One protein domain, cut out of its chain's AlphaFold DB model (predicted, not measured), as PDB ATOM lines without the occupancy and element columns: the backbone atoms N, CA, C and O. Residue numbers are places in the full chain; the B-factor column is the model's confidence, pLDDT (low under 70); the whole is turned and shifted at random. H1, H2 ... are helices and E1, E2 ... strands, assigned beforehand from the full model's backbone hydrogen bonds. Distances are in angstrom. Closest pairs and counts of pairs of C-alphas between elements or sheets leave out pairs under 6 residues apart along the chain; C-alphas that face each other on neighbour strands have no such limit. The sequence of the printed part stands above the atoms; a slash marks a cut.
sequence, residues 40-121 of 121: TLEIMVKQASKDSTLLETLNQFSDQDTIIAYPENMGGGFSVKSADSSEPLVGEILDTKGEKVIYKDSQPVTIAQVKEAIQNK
ATOM      1  N   THR A  40      23.182  35.082 -25.735       93.94
ATOM      2  CA  THR A  40      22.932  33.790 -25.103       93.94
ATOM      3  C   THR A  40      22.158  33.893 -23.783       93.94
ATOM      4  O   THR A  40      21.234  33.107 -23.575       93.94
ATOM      5  N   LEU A  41      22.458  34.866 -22.912       93.81
ATOM      6  CA  LEU A  41      21.726  35.031 -21.648       93.81
ATOM      7  C   LEU A  41      20.273  35.444 -21.891       93.81
ATOM      8  O   LEU A  41      19.365  34.880 -21.285       93.81
ATOM      9  N   GLU A  42      20.039  36.396 -22.795       92.44
ATOM     10  CA  GLU A  42      18.685  36.856 -23.118       92.44
ATOM     11  C   GLU A  42      17.839  35.723 -23.715       92.44
ATOM     12  O   GLU A  42      16.706  35.491 -23.281       92.44
ATOM     13  N   ILE A  43      18.408  34.976 -24.666       94.31
ATOM     14  CA  ILE A  43      17.745  33.835 -25.306       94.31
ATOM     15  C   ILE A  43      17.407  32.764 -24.264       94.31
ATOM     16  O   ILE A  43      16.271  32.294 -24.225       94.31
ATOM     17  N   MET A  44      18.353  32.408 -23.393       95.06
ATOM     18  CA  MET A  44      18.158  31.368 -22.379       95.06
ATOM     19  C   MET A  44      17.120  31.748 -21.326       95.06
ATOM     20  O   MET A  44      16.263  30.931 -20.997       95.06
ATOM     21  N   VAL A  45      17.129  32.989 -20.835       94.19
ATOM     22  CA  VAL A  45      16.112  33.477 -19.887       94.19
ATOM     23  C   VAL A  45      14.725  33.477 -20.536       94.19
ATOM     24  O   VAL A  45      13.732  33.049 -19.931       94.19
ATOM     25  N   LYS A  46      14.636  33.904 -21.800       93.75
ATOM     26  CA  LYS A  46      13.389  33.847 -22.565       93.75
ATOM     27  C   LYS A  46      12.923  32.405 -22.781       93.75
ATOM     28  O   LYS A  46      11.729  32.145 -22.645       93.75
ATOM     29  N   GLN A  47      13.835  31.474 -23.056       93.12
ATOM     30  CA  GLN A  47      13.522  30.056 -23.228       93.12
ATOM     31  C   GLN A  47      13.065  29.412 -21.915       93.12
ATOM     32  O   GLN A  47      12.029  28.758 -21.898       93.12
ATOM     33  N   ALA A  48      13.743  29.680 -20.796       93.25
ATOM     34  CA  ALA A  48      13.353  29.200 -19.466       93.25
ATOM     35  C   ALA A  48      11.954  29.677 -19.046       93.25
ATOM     36  O   ALA A  48      11.265  29.036 -18.261       93.25
ATOM     37  N   SER A  49      11.513  30.817 -19.585       91.62
ATOM     38  CA  SER A  49      10.158  31.334 -19.369       91.62
ATOM     39  C   SER A  49       9.069  30.489 -20.032       91.62
ATOM     40  O   SER A  49       7.901  30.631 -19.677       91.62
ATOM     41  N   LYS A  50       9.438  29.678 -21.025       92.88
ATOM     42  CA  LYS A  50       8.537  28.850 -21.835       92.88
ATOM     43  C   LYS A  50       8.712  27.363 -21.551       92.88
ATOM     44  O   LYS A  50       7.752  26.611 -21.670       92.88
ATOM     45  N   ASP A  51       9.928  26.959 -21.198       92.06
ATOM     46  CA  ASP A  51      10.325  25.580 -20.965       92.06
ATOM     47  C   ASP A  51      10.894  25.415 -19.551       92.06
ATOM     48  O   ASP A  51      12.037  25.778 -19.263       92.06
ATOM     49  N   SER A  52      10.085  24.832 -18.667       89.94
ATOM     50  CA  SER A  52      10.467  24.562 -17.280       89.94
ATOM     51  C   SER A  52      11.507  23.446 -17.137       89.94
ATOM     52  O   SER A  52      12.076  23.295 -16.059       89.94
ATOM     53  N   THR A  53      11.770  22.670 -18.193       94.19
ATOM     54  CA  THR A  53      12.760  21.578 -18.191       94.19
ATOM     55  C   THR A  53      14.162  22.049 -18.585       94.19
ATOM     56  O   THR A  53      15.137  21.310 -18.432       94.19
ATOM     57  N   LEU A  54      14.306  23.305 -19.031       94.44
ATOM     58  CA  LEU A  54      15.595  23.852 -19.453       94.44
ATOM     59  C   LEU A  54      16.635  23.803 -18.329       94.44
ATOM     60  O   LEU A  54      17.770  23.402 -18.565       94.44
ATOM     61  N   LEU A  55      16.259  24.162 -17.098       94.75
ATOM     62  CA  LEU A  55      17.197  24.148 -15.972       94.75
ATOM     63  C   LEU A  55      17.678  22.725 -15.646       94.75
ATOM     64  O   LEU A  55      18.855  22.527 -15.358       94.75
ATOM     65  N   GLU A  56      16.790  21.733 -15.743       95.44
ATOM     66  CA  GLU A  56      17.140  20.318 -15.570       95.44
ATOM     67  C   GLU A  56      18.105  19.846 -16.663       95.44
ATOM     68  O   GLU A  56      19.092  19.174 -16.370       95.44
ATOM     69  N   THR A  57      17.883  20.282 -17.903       95.69
ATOM     70  CA  THR A  57      18.784  20.002 -19.027       95.69
ATOM     71  C   THR A  57      20.163  20.624 -18.795       95.69
ATOM     72  O   THR A  57      21.182  19.957 -18.955       95.69
ATOM     73  N   LEU A  58      20.224  21.881 -18.344       96.56
ATOM     74  CA  LEU A  58      21.485  22.565 -18.034       96.56
ATOM     75  C   LEU A  58      22.238  21.929 -16.854       96.56
ATOM     76  O   LEU A  58      23.459  22.056 -16.764       96.56
ATOM     77  N   ASN A  59      21.545  21.228 -15.954       96.19
ATOM     78  CA  ASN A  59      22.169  20.497 -14.847       96.19
ATOM     79  C   ASN A  59      22.916  19.231 -15.286       96.19
ATOM     80  O   ASN A  59      23.659  18.670 -14.486       96.19
ATOM     81  N   GLN A  60      22.758  18.796 -16.537       96.69
ATOM     82  CA  GLN A  60      23.527  17.684 -17.102       96.69
ATOM     83  C   GLN A  60      24.946  18.099 -17.532       96.69
ATOM     84  O   GLN A  60      25.784  17.233 -17.773       96.69
ATOM     85  N   PHE A  61      25.218  19.405 -17.621       96.50
ATOM     86  CA  PHE A  61      26.511  19.968 -18.015       96.50
ATOM     87  C   PHE A  61      27.274  20.525 -16.811       96.50
ATOM     88  O   PHE A  61      26.676  20.868 -15.784       96.50
ATOM     89  N   SER A  62      28.598  20.645 -16.943       96.94
ATOM     90  CA  SER A  62      29.422  21.280 -15.917       96.94
ATOM     91  C   SER A  62      29.146  22.779 -15.880       96.94
ATOM     92  O   SER A  62      29.011  23.429 -16.912       96.94
ATOM     93  N   ASP A  63      29.131  23.356 -14.684       96.88
ATOM     94  CA  ASP A  63      28.929  24.792 -14.473       96.88
ATOM     95  C   ASP A  63      29.994  25.665 -15.151       96.88
ATOM     96  O   ASP A  63      29.731  26.826 -15.464       96.88
ATOM     97  N   GLN A  64      31.182  25.101 -15.386       96.00
ATOM     98  CA  GLN A  64      32.286  25.763 -16.084       96.00
ATOM     99  C   GLN A  64      32.202  25.622 -17.606       96.00
ATOM    100  O   GLN A  64      32.895  26.354 -18.313       96.00
ATOM    101  N   ASP A  65      31.381  24.700 -18.121       96.12
ATOM    102  CA  ASP A  65      31.217  24.544 -19.560       96.12
ATOM    103  C   ASP A  65      30.667  25.836 -20.156       96.12
ATOM    104  O   ASP A  65      29.904  26.578 -19.532       96.12
ATOM    105  N   THR A  66      31.073  26.105 -21.387       95.81
ATOM    106  CA  THR A  66      30.645  27.287 -22.125       95.81
ATOM    107  C   THR A  66      29.465  26.957 -23.019       95.81
ATOM    108  O   THR A  66      29.379  25.860 -23.568       95.81
ATOM    109  N   ILE A  67      28.552  27.906 -23.175       96.75
ATOM    110  CA  ILE A  67      27.315  27.730 -23.923       96.75
ATOM    111  C   ILE A  67      27.043  28.934 -24.820       96.75
ATOM    112  O   ILE A  67      27.308  30.079 -24.447       96.75
ATOM    113  N   ILE A  68      26.503  28.650 -26.005       96.25
ATOM    114  CA  ILE A  68      25.903  29.633 -26.907       96.25
ATOM    115  C   ILE A  68      24.492  29.188 -27.260       96.25
ATOM    116  O   ILE A  68      24.285  28.047 -27.673       96.25
ATOM    117  N   ALA A  69      23.529  30.092 -27.113       95.94
ATOM    118  CA  ALA A  69      22.141  29.868 -27.492       95.94
ATOM    119  C   ALA A  69      21.830  30.474 -28.862       95.94
ATOM    120  O   ALA A  69      22.447  31.452 -29.287       95.94
ATOM    121  N   TYR A  70      20.823  29.913 -29.526       94.50
ATOM    122  CA  TYR A  70      20.383  30.353 -30.843       94.50
ATOM    123  C   TYR A  70      18.953  30.905 -30.801       94.50
ATOM    124  O   TYR A  70      18.115  30.395 -30.052       94.50
ATOM    125  N   PRO A  71      18.627  31.928 -31.611       91.88
ATOM    126  CA  PRO A  71      17.276  32.473 -31.674       91.88
ATOM    127  C   PRO A  71      16.246  31.432 -32.136       91.88
ATOM    128  O   PRO A  71      16.464  30.719 -33.115       91.88
ATOM    129  N   GLU A  72      15.077  31.386 -31.491       90.75
ATOM    130  CA  GLU A  72      13.989  30.455 -31.853       90.75
ATOM    131  C   GLU A  72      13.533  30.603 -33.313       90.75
ATOM    132  O   GLU A  72      13.241  29.615 -33.981       90.75
ATOM    133  N   ASN A  73      13.513  31.832 -33.844       89.44
ATOM    134  CA  ASN A  73      13.146  32.101 -35.239       89.44
ATOM    135  C   ASN A  73      14.184  31.593 -36.257       89.44
ATOM    136  O   ASN A  73      13.951  31.705 -37.457       89.44
ATOM    137  N   MET A  74      15.315  31.062 -35.785       88.31
ATOM    138  CA  MET A  74      16.378  30.459 -36.589       88.31
ATOM    139  C   MET A  74      16.616  28.981 -36.232       88.31
ATOM    140  O   MET A  74      17.652  28.427 -36.582       88.31
ATOM    141  N   GLY A  75      15.663  28.337 -35.549       86.75
ATOM    142  CA  GLY A  75      15.727  26.922 -35.158       86.75
ATOM    143  C   GLY A  75      15.936  26.697 -33.660       86.75
ATOM    144  O   GLY A  75      15.612  25.620 -33.166       86.75
ATOM    145  N   GLY A  76      16.380  27.720 -32.924       91.38
ATOM    146  CA  GLY A  76      16.565  27.649 -31.477       91.38
ATOM    147  C   GLY A  76      17.649  26.661 -31.037       91.38
ATOM    148  O   GLY A  76      18.503  26.240 -31.815       91.38
ATOM    149  N   GLY A  77      17.604  26.294 -29.758       94.00
ATOM    150  CA  GLY A  77      18.568  25.381 -29.147       94.00
ATOM    151  C   GLY A  77      19.857  26.072 -28.707       94.00
ATOM    152  O   GLY A  77      19.926  27.297 -28.585       94.00
ATOM    153  N   PHE A  78      20.875  25.263 -28.424       95.75
ATOM    154  CA  PHE A  78      22.161  25.736 -27.928       95.75
ATOM    155  C   PHE A  78      23.292  24.753 -28.221       95.75
ATOM    156  O   PHE A  78      23.072  23.562 -28.438       95.75
ATOM    157  N   SER A  79      24.516  25.266 -28.204       95.50
ATOM    158  CA  SER A  79      25.747  24.485 -28.268       95.50
ATOM    159  C   SER A  79      26.493  24.627 -26.951       95.50
ATOM    160  O   SER A  79      26.638  25.741 -26.458       95.50
ATOM    161  N   VAL A  80      26.984  23.513 -26.407       95.88
ATOM    162  CA  VAL A  80      27.834  23.486 -25.209       95.88
ATOM    163  C   VAL A  80      29.224  23.008 -25.602       95.88
ATOM    164  O   VAL A  80      29.364  22.101 -26.425       95.88
ATOM    165  N   LYS A  81      30.254  23.608 -25.014       95.44
ATOM    166  CA  LYS A  81      31.644  23.193 -25.170       95.44
ATOM    167  C   LYS A  81      32.312  23.128 -23.808       95.44
ATOM    168  O   LYS A  81      32.167  24.044 -23.000       95.44
ATOM    169  N   SER A  82      33.046  22.044 -23.576       93.94
ATOM    170  CA  SER A  82      33.725  21.824 -22.303       93.94
ATOM    171  C   SER A  82      34.758  22.913 -22.017       93.94
ATOM    172  O   SER A  82      35.448  23.361 -22.935       93.94
ATOM    173  N   ALA A  83      34.882  23.295 -20.744       89.62
ATOM    174  CA  ALA A  83      35.886  24.253 -20.273       89.62
ATOM    175  C   ALA A  83      37.331  23.833 -20.604       89.62
ATOM    176  O   ALA A  83      38.191  24.688 -20.800       89.62
ATOM    177  N   ASP A  84      37.586  22.526 -20.714       89.44
ATOM    178  CA  ASP A  84      38.910  21.971 -21.017       89.44
ATOM    179  C   ASP A  84      39.266  22.040 -22.515       89.44
ATOM    180  O   ASP A  84      40.342  21.608 -22.935       89.44
ATOM    181  N   SER A  85      38.364  22.552 -23.358       89.00
ATOM    182  CA  SER A  85      38.613  22.659 -24.791       89.00
ATOM    183  C   SER A  85      39.535  23.832 -25.122       89.00
ATOM    184  O   SER A  85      39.306  24.966 -24.713       89.00
ATOM    185  N   SER A  86      40.557  23.579 -25.942       84.88
ATOM    186  CA  SER A  86      41.507  24.602 -26.399       84.88
ATOM    187  C   SER A  86      40.940  25.565 -27.448       84.88
ATOM    188  O   SER A  86      41.580  26.556 -27.793       84.88
ATOM    189  N   GLU A  87      39.777  25.256 -28.010       85.94
ATOM    190  CA  GLU A  87      39.163  26.018 -29.092       85.94
ATOM    191  C   GLU A  87      38.000  26.874 -28.579       85.94
ATOM    192  O   GLU A  87      37.139  26.355 -27.861       85.94
ATOM    193  N   PRO A  88      37.883  28.141 -29.016       82.44
ATOM    194  CA  PRO A  88      36.756  28.979 -28.636       82.44
ATOM    195  C   PRO A  88      35.438  28.414 -29.181       82.44
ATOM    196  O   PRO A  88      35.380  27.874 -30.289       82.44
ATOM    197  N   LEU A  89      34.364  28.554 -28.405       89.19
ATOM    198  CA  LEU A  89      33.005  28.318 -28.881       89.19
ATOM    199  C   LEU A  89      32.502  29.582 -29.590       89.19
ATOM    200  O   LEU A  89      32.458  30.657 -28.997       89.19
ATOM    201  N   VAL A  90      32.129  29.442 -30.862       89.75
ATOM    202  CA  VAL A  90      31.495  30.493 -31.667       89.75
ATOM    203  C   VAL A  90      30.243  29.890 -32.292       89.75
ATOM    204  O   VAL A  90      30.319  28.839 -32.924       89.75
ATOM    205  N   GLY A  91      29.095  30.531 -32.093       89.81
ATOM    206  CA  GLY A  91      27.837  30.119 -32.697       89.81
ATOM    207  C   GLY A  91      27.605  30.894 -33.979       89.81
ATOM    208  O   GLY A  91      27.540  32.120 -33.955       89.81
ATOM    209  N   GLU A  92      27.453  30.190 -35.094       92.69
ATOM    210  CA  GLU A  92      27.127  30.787 -36.387       92.69
ATOM    211  C   GLU A  92      25.965  30.024 -37.024       92.69
ATOM    212  O   GLU A  92      25.953  28.795 -37.046       92.69
ATOM    213  N   ILE A  93      24.986  30.759 -37.551       91.06
ATOM    214  CA  ILE A  93      23.931  30.195 -38.400       91.06
ATOM    215  C   ILE A  93      24.110  30.788 -39.787       91.06
ATOM    216  O   ILE A  93      24.172  32.012 -39.946       91.06
ATOM    217  N   LEU A  94      24.195  29.915 -40.786       92.19
ATOM    218  CA  LEU A  94      24.201  30.295 -42.190       92.19
ATOM    219  C   LEU A  94      22.770  30.420 -42.718       92.19
ATOM    220  O   LEU A  94      21.831  29.841 -42.172       92.19
ATOM    221  N   ASP A  95      22.596  31.170 -43.801       92.19
ATOM    222  CA  ASP A  95      21.356  31.138 -44.560       92.19
ATOM    223  C   ASP A  95      21.057  29.724 -45.088       92.19
ATOM    224  O   ASP A  95      21.888  28.814 -45.072       92.19
ATOM    225  N   THR A  96      19.845  29.533 -45.604       90.56
ATOM    226  CA  THR A  96      19.383  28.230 -46.108       90.56
ATOM    227  C   THR A  96      20.207  27.684 -47.277       90.56
ATOM    228  O   THR A  96      20.026  26.530 -47.651       90.56
ATOM    229  N   LYS A  97      21.056  28.509 -47.900       93.88
ATOM    230  CA  LYS A  97      21.935  28.120 -49.007       93.88
ATOM    231  C   LYS A  97      23.368  27.844 -48.543       93.88
ATOM    232  O   LYS A  97      24.163  27.349 -49.335       93.88
ATOM    233  N   GLY A  98      23.694  28.141 -47.285       92.12
ATOM    234  CA  GLY A  98      25.046  28.043 -46.747       92.12
ATOM    235  C   GLY A  98      25.984  29.155 -47.226       92.12
ATOM    236  O   GLY A  98      27.194  29.015 -47.096       92.12
ATOM    237  N   GLU A  99      25.461  30.240 -47.803       94.88
ATOM    238  CA  GLU A  99      26.274  31.257 -48.490       94.88
ATOM    239  C   GLU A  99      26.672  32.416 -47.567       94.88
ATOM    240  O   GLU A  99      27.725  33.030 -47.746       94.88
ATOM    241  N   LYS A 100      25.837  32.729 -46.568       94.69
ATOM    242  CA  LYS A 100      26.021  33.894 -45.696       94.69
ATOM    243  C   LYS A 100      25.710  33.581 -44.239       94.69
ATOM    244  O   LYS A 100      24.684  32.986 -43.943       94.69
ATOM    245  N   VAL A 101      26.532  34.093 -43.322       92.31
ATOM    246  CA  VAL A 101      26.235  34.104 -41.879       92.31
ATOM    247  C   VAL A 101      25.097  35.092 -41.590       92.31
ATOM    248  O   VAL A 101      25.214  36.288 -41.868       92.31
ATOM    249  N   ILE A 102      23.994  34.589 -41.036       92.38
ATOM    250  CA  ILE A 102      22.795  35.361 -40.663       92.38
ATOM    251  C   ILE A 102      22.647  35.548 -39.150       92.38
ATOM    252  O   ILE A 102      21.890  36.413 -38.715       92.38
ATOM    253  N   TYR A 103      23.390  34.778 -38.359       91.75
ATOM    254  CA  TYR A 103      23.537  34.955 -36.919       91.75
ATOM    255  C   TYR A 103      24.959  34.612 -36.513       91.75
ATOM    256  O   TYR A 103      25.520  33.636 -37.010       91.75
ATOM    257  N   LYS A 104      25.514  35.406 -35.601       91.56
ATOM    258  CA  LYS A 104      26.817  35.168 -35.000       91.56
ATOM    259  C   LYS A 104      26.783  35.565 -33.534       91.56
ATOM    260  O   LYS A 104      26.472  36.712 -33.224       91.56
ATOM    261  N   ASP A 105      27.165  34.637 -32.674       90.69
ATOM    262  CA  ASP A 105      27.496  34.892 -31.280       90.69
ATOM    263  C   ASP A 105      28.929  34.404 -31.037       90.69
ATOM    264  O   ASP A 105      29.283  33.262 -31.328       90.69
ATOM    265  N   SER A 106      29.781  35.307 -30.567       89.94
ATOM    266  CA  SER A 106      31.176  35.032 -30.217       89.94
ATOM    267  C   SER A 106      31.470  35.380 -28.759       89.94
ATOM    268  O   SER A 106      32.623  35.619 -28.406       89.94
ATOM    269  N   GLN A 107      30.428  35.477 -27.933       91.88
ATOM    270  CA  GLN A 107      30.500  35.772 -26.506       91.88
ATOM    271  C   GLN A 107      29.920  34.590 -25.720       91.88
ATOM    272  O   GLN A 107      28.859  34.721 -25.103       91.88
ATOM    273  N   PRO A 108      30.589  33.419 -25.745       92.19
ATOM    274  CA  PRO A 108      30.144  32.287 -24.953       92.19
ATOM    275  C   PRO A 108      30.136  32.661 -23.468       92.19
ATOM    276  O   PRO A 108      31.047  33.326 -22.971       92.19
ATOM    277  N   VAL A 109      29.109  32.206 -22.762       94.75
ATOM    278  CA  VAL A 109      28.967  32.360 -21.306       94.75
ATOM    279  C   VAL A 109      29.059  30.996 -20.645       94.75
ATOM    280  O   VAL A 109      28.916  29.978 -21.318       94.75
ATOM    281  N   THR A 110      29.304  30.946 -19.342       96.19
ATOM    282  CA  THR A 110      29.312  29.668 -18.628       96.19
ATOM    283  C   THR A 110      27.896  29.178 -18.339       96.19
ATOM    284  O   THR A 110      26.952  29.965 -18.204       96.19
ATOM    285  N   ILE A 111      27.740  27.864 -18.191       96.88
ATOM    286  CA  ILE A 111      26.487  27.249 -17.741       96.88
ATOM    287  C   ILE A 111      26.050  27.837 -16.390       96.88
ATOM    288  O   ILE A 111      24.864  28.116 -16.211       96.88
ATOM    289  N   ALA A 112      26.986  28.109 -15.471       96.88
ATOM    290  CA  ALA A 112      26.686  28.778 -14.203       96.88
ATOM    291  C   ALA A 112      26.038  30.157 -14.401       96.88
ATOM    292  O   ALA A 112      25.013  30.442 -13.783       96.88
ATOM    293  N   GLN A 113      26.593  30.990 -15.292       95.62
ATOM    294  CA  GLN A 113      26.041  32.316 -15.597       95.62
ATOM    295  C   GLN A 113      24.624  32.218 -16.171       95.62
ATOM    296  O   GLN A 113      23.759  33.026 -15.835       95.62
ATOM    297  N   VAL A 114      24.358  31.212 -17.010       95.75
ATOM    298  CA  VAL A 114      23.010  30.971 -17.544       95.75
ATOM    299  C   VAL A 114      22.043  30.544 -16.441       95.75
ATOM    300  O   VAL A 114      20.945  31.092 -16.354       95.75
ATOM    301  N   LYS A 115      22.433  29.592 -15.583       95.88
ATOM    302  CA  LYS A 115      21.602  29.122 -14.462       95.88
ATOM    303  C   LYS A 115      21.251  30.268 -13.515       95.88
ATOM    304  O   LYS A 115      20.080  30.440 -13.184       95.88
ATOM    305  N   GLU A 116      22.240  31.084 -13.149       94.62
ATOM    306  CA  GLU A 116      22.046  32.274 -12.317       94.62
ATOM    307  C   GLU A 116      21.078  33.269 -12.976       94.62
ATOM    308  O   GLU A 116      20.132  33.732 -12.339       94.62
ATOM    309  N   ALA A 117      21.254  33.556 -14.270       92.75
ATOM    310  CA  ALA A 117      20.375  34.466 -15.000       92.75
ATOM    311  C   ALA A 117      18.922  33.963 -15.076       92.75
ATOM    312  O   ALA A 117      17.993  34.760 -14.981       92.75
ATOM    313  N   ILE A 118      18.717  32.650 -15.228       92.94
ATOM    314  CA  ILE A 118      17.384  32.029 -15.231       92.94
ATOM    315  C   ILE A 118      16.728  32.121 -13.847       92.94
ATOM    316  O   ILE A 118      15.531  32.394 -13.757       92.94
ATOM    317  N   GLN A 119      17.489  31.888 -12.776       90.81
ATOM    318  CA  GLN A 119      16.978  31.910 -11.403       90.81
ATOM    319  C   GLN A 119      16.654  33.325 -10.905       90.81
ATOM    320  O   GLN A 119      15.728  33.488 -10.116       90.81
ATOM    321  N   ASN A 120      17.378  34.335 -11.390       86.06
ATOM    322  CA  ASN A 120      17.214  35.743 -11.010       86.06
ATOM    323  C   ASN A 120      16.256  36.533 -11.926       86.06
ATOM    324  O   ASN A 120      16.288  37.766 -11.925       86.06
ATOM    325  N   LYS A 121      15.457  35.837 -12.740       70.06
ATOM    326  CA  LYS A 121      14.505  36.425 -13.690       70.06
ATOM    327  C   LYS A 121      13.362  37.186 -13.008       70.06
ATOM    328  O   LYS A 121      12.769  36.639 -12.054       70.06
TER     329      LYS A 121
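Overview. This is residues 40 to 121 of the 121 residues of an uncharacterized protein of Streptococcus xiaochunlingii (UniProt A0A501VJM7). Three short helices, H1, H2 and H3, cluster at one end of a flat body, the hairpin of E1 and E2 lies in the middle, and a second hairpin of E3 and E4 reaches from there to the far end. H1 and H3 come close to E1, while the E2 to E3 link makes a wide loop round Ser 86 at one side. The 82 printed residues hold three named helices and four named strands in the order H1 H2 E1 E2 E3 E4 H3, with two antiparallel sheets of two strands, E1 - E2 and E3 - E4. The class is mixed, helices and strands, with 40 residues, under half, in named elements. The whole is compact, with a radius of gyration of the C-alphas of 12.9 A and spans of 38 by 32 by 17 A.

Along the chain. H1, residues 40 to 48, begins at C-alpha 40 (22.932, 33.790, -25.103) and is 12.0 A long. H2 follows at residues 54 to 58, 6.2 A. E1 is residues 66 to 69, 10.4 A, and E2 is residues 78 to 81, 10.2 A. E3, residues 91 to 94, is 10.2 A, and ends at C-alpha 94 (24.201, 30.295, -42.190). E4 is residues 101 to 105, 10.7 A. H3, residues 111 to 119, is 12.3 A and ends at C-alpha 119 (16.978, 31.910, -11.403).

Arrangement. H1 and H3 touch at a steep tilt of 49 degrees, running the same way, with the C-alphas of Val 45 and Ile 118 closest at 5.0 A. H2 touches H3, closest at the C-alphas of Leu 55 and Lys 115, 6.8 A. H1 and H2 only just touch, with 3 pairs of C-alphas within 8 A, and only at the corner by their link; Ala 48 and Leu 54 are closest, their C-alphas 5.8 A apart. Every O i to N i+4 pair is within hydrogen-bond range in H1, H2 and H3. The closest C-alphas of H1 and E1 are those of Thr 40 and Ala 69, 4.7 A. The hairpin E1 and E2 is antiparallel at 165 degrees, with N 66 and O 81 at 2.8 A. Residues 66 to 67 of E1 also pair antiparallel with residues 109 to 110. The closest C-alphas of E1 and E3 are those of Ile 68 and Gly 91, 6.1 A. The hairpin E3 and E4 is antiparallel at 173 degrees, with N 91 and O 105 at 2.8 A. E3 is apart from H1, H2 and H3.

Size, cuts and confidence. The two C-alphas farthest apart, those of Lys 97 and Asn 120, are 39.0 A apart. The printed part has no cut, and no link is long. The mean pLDDT of the printed part is 92.7, and no printed residue is under 70.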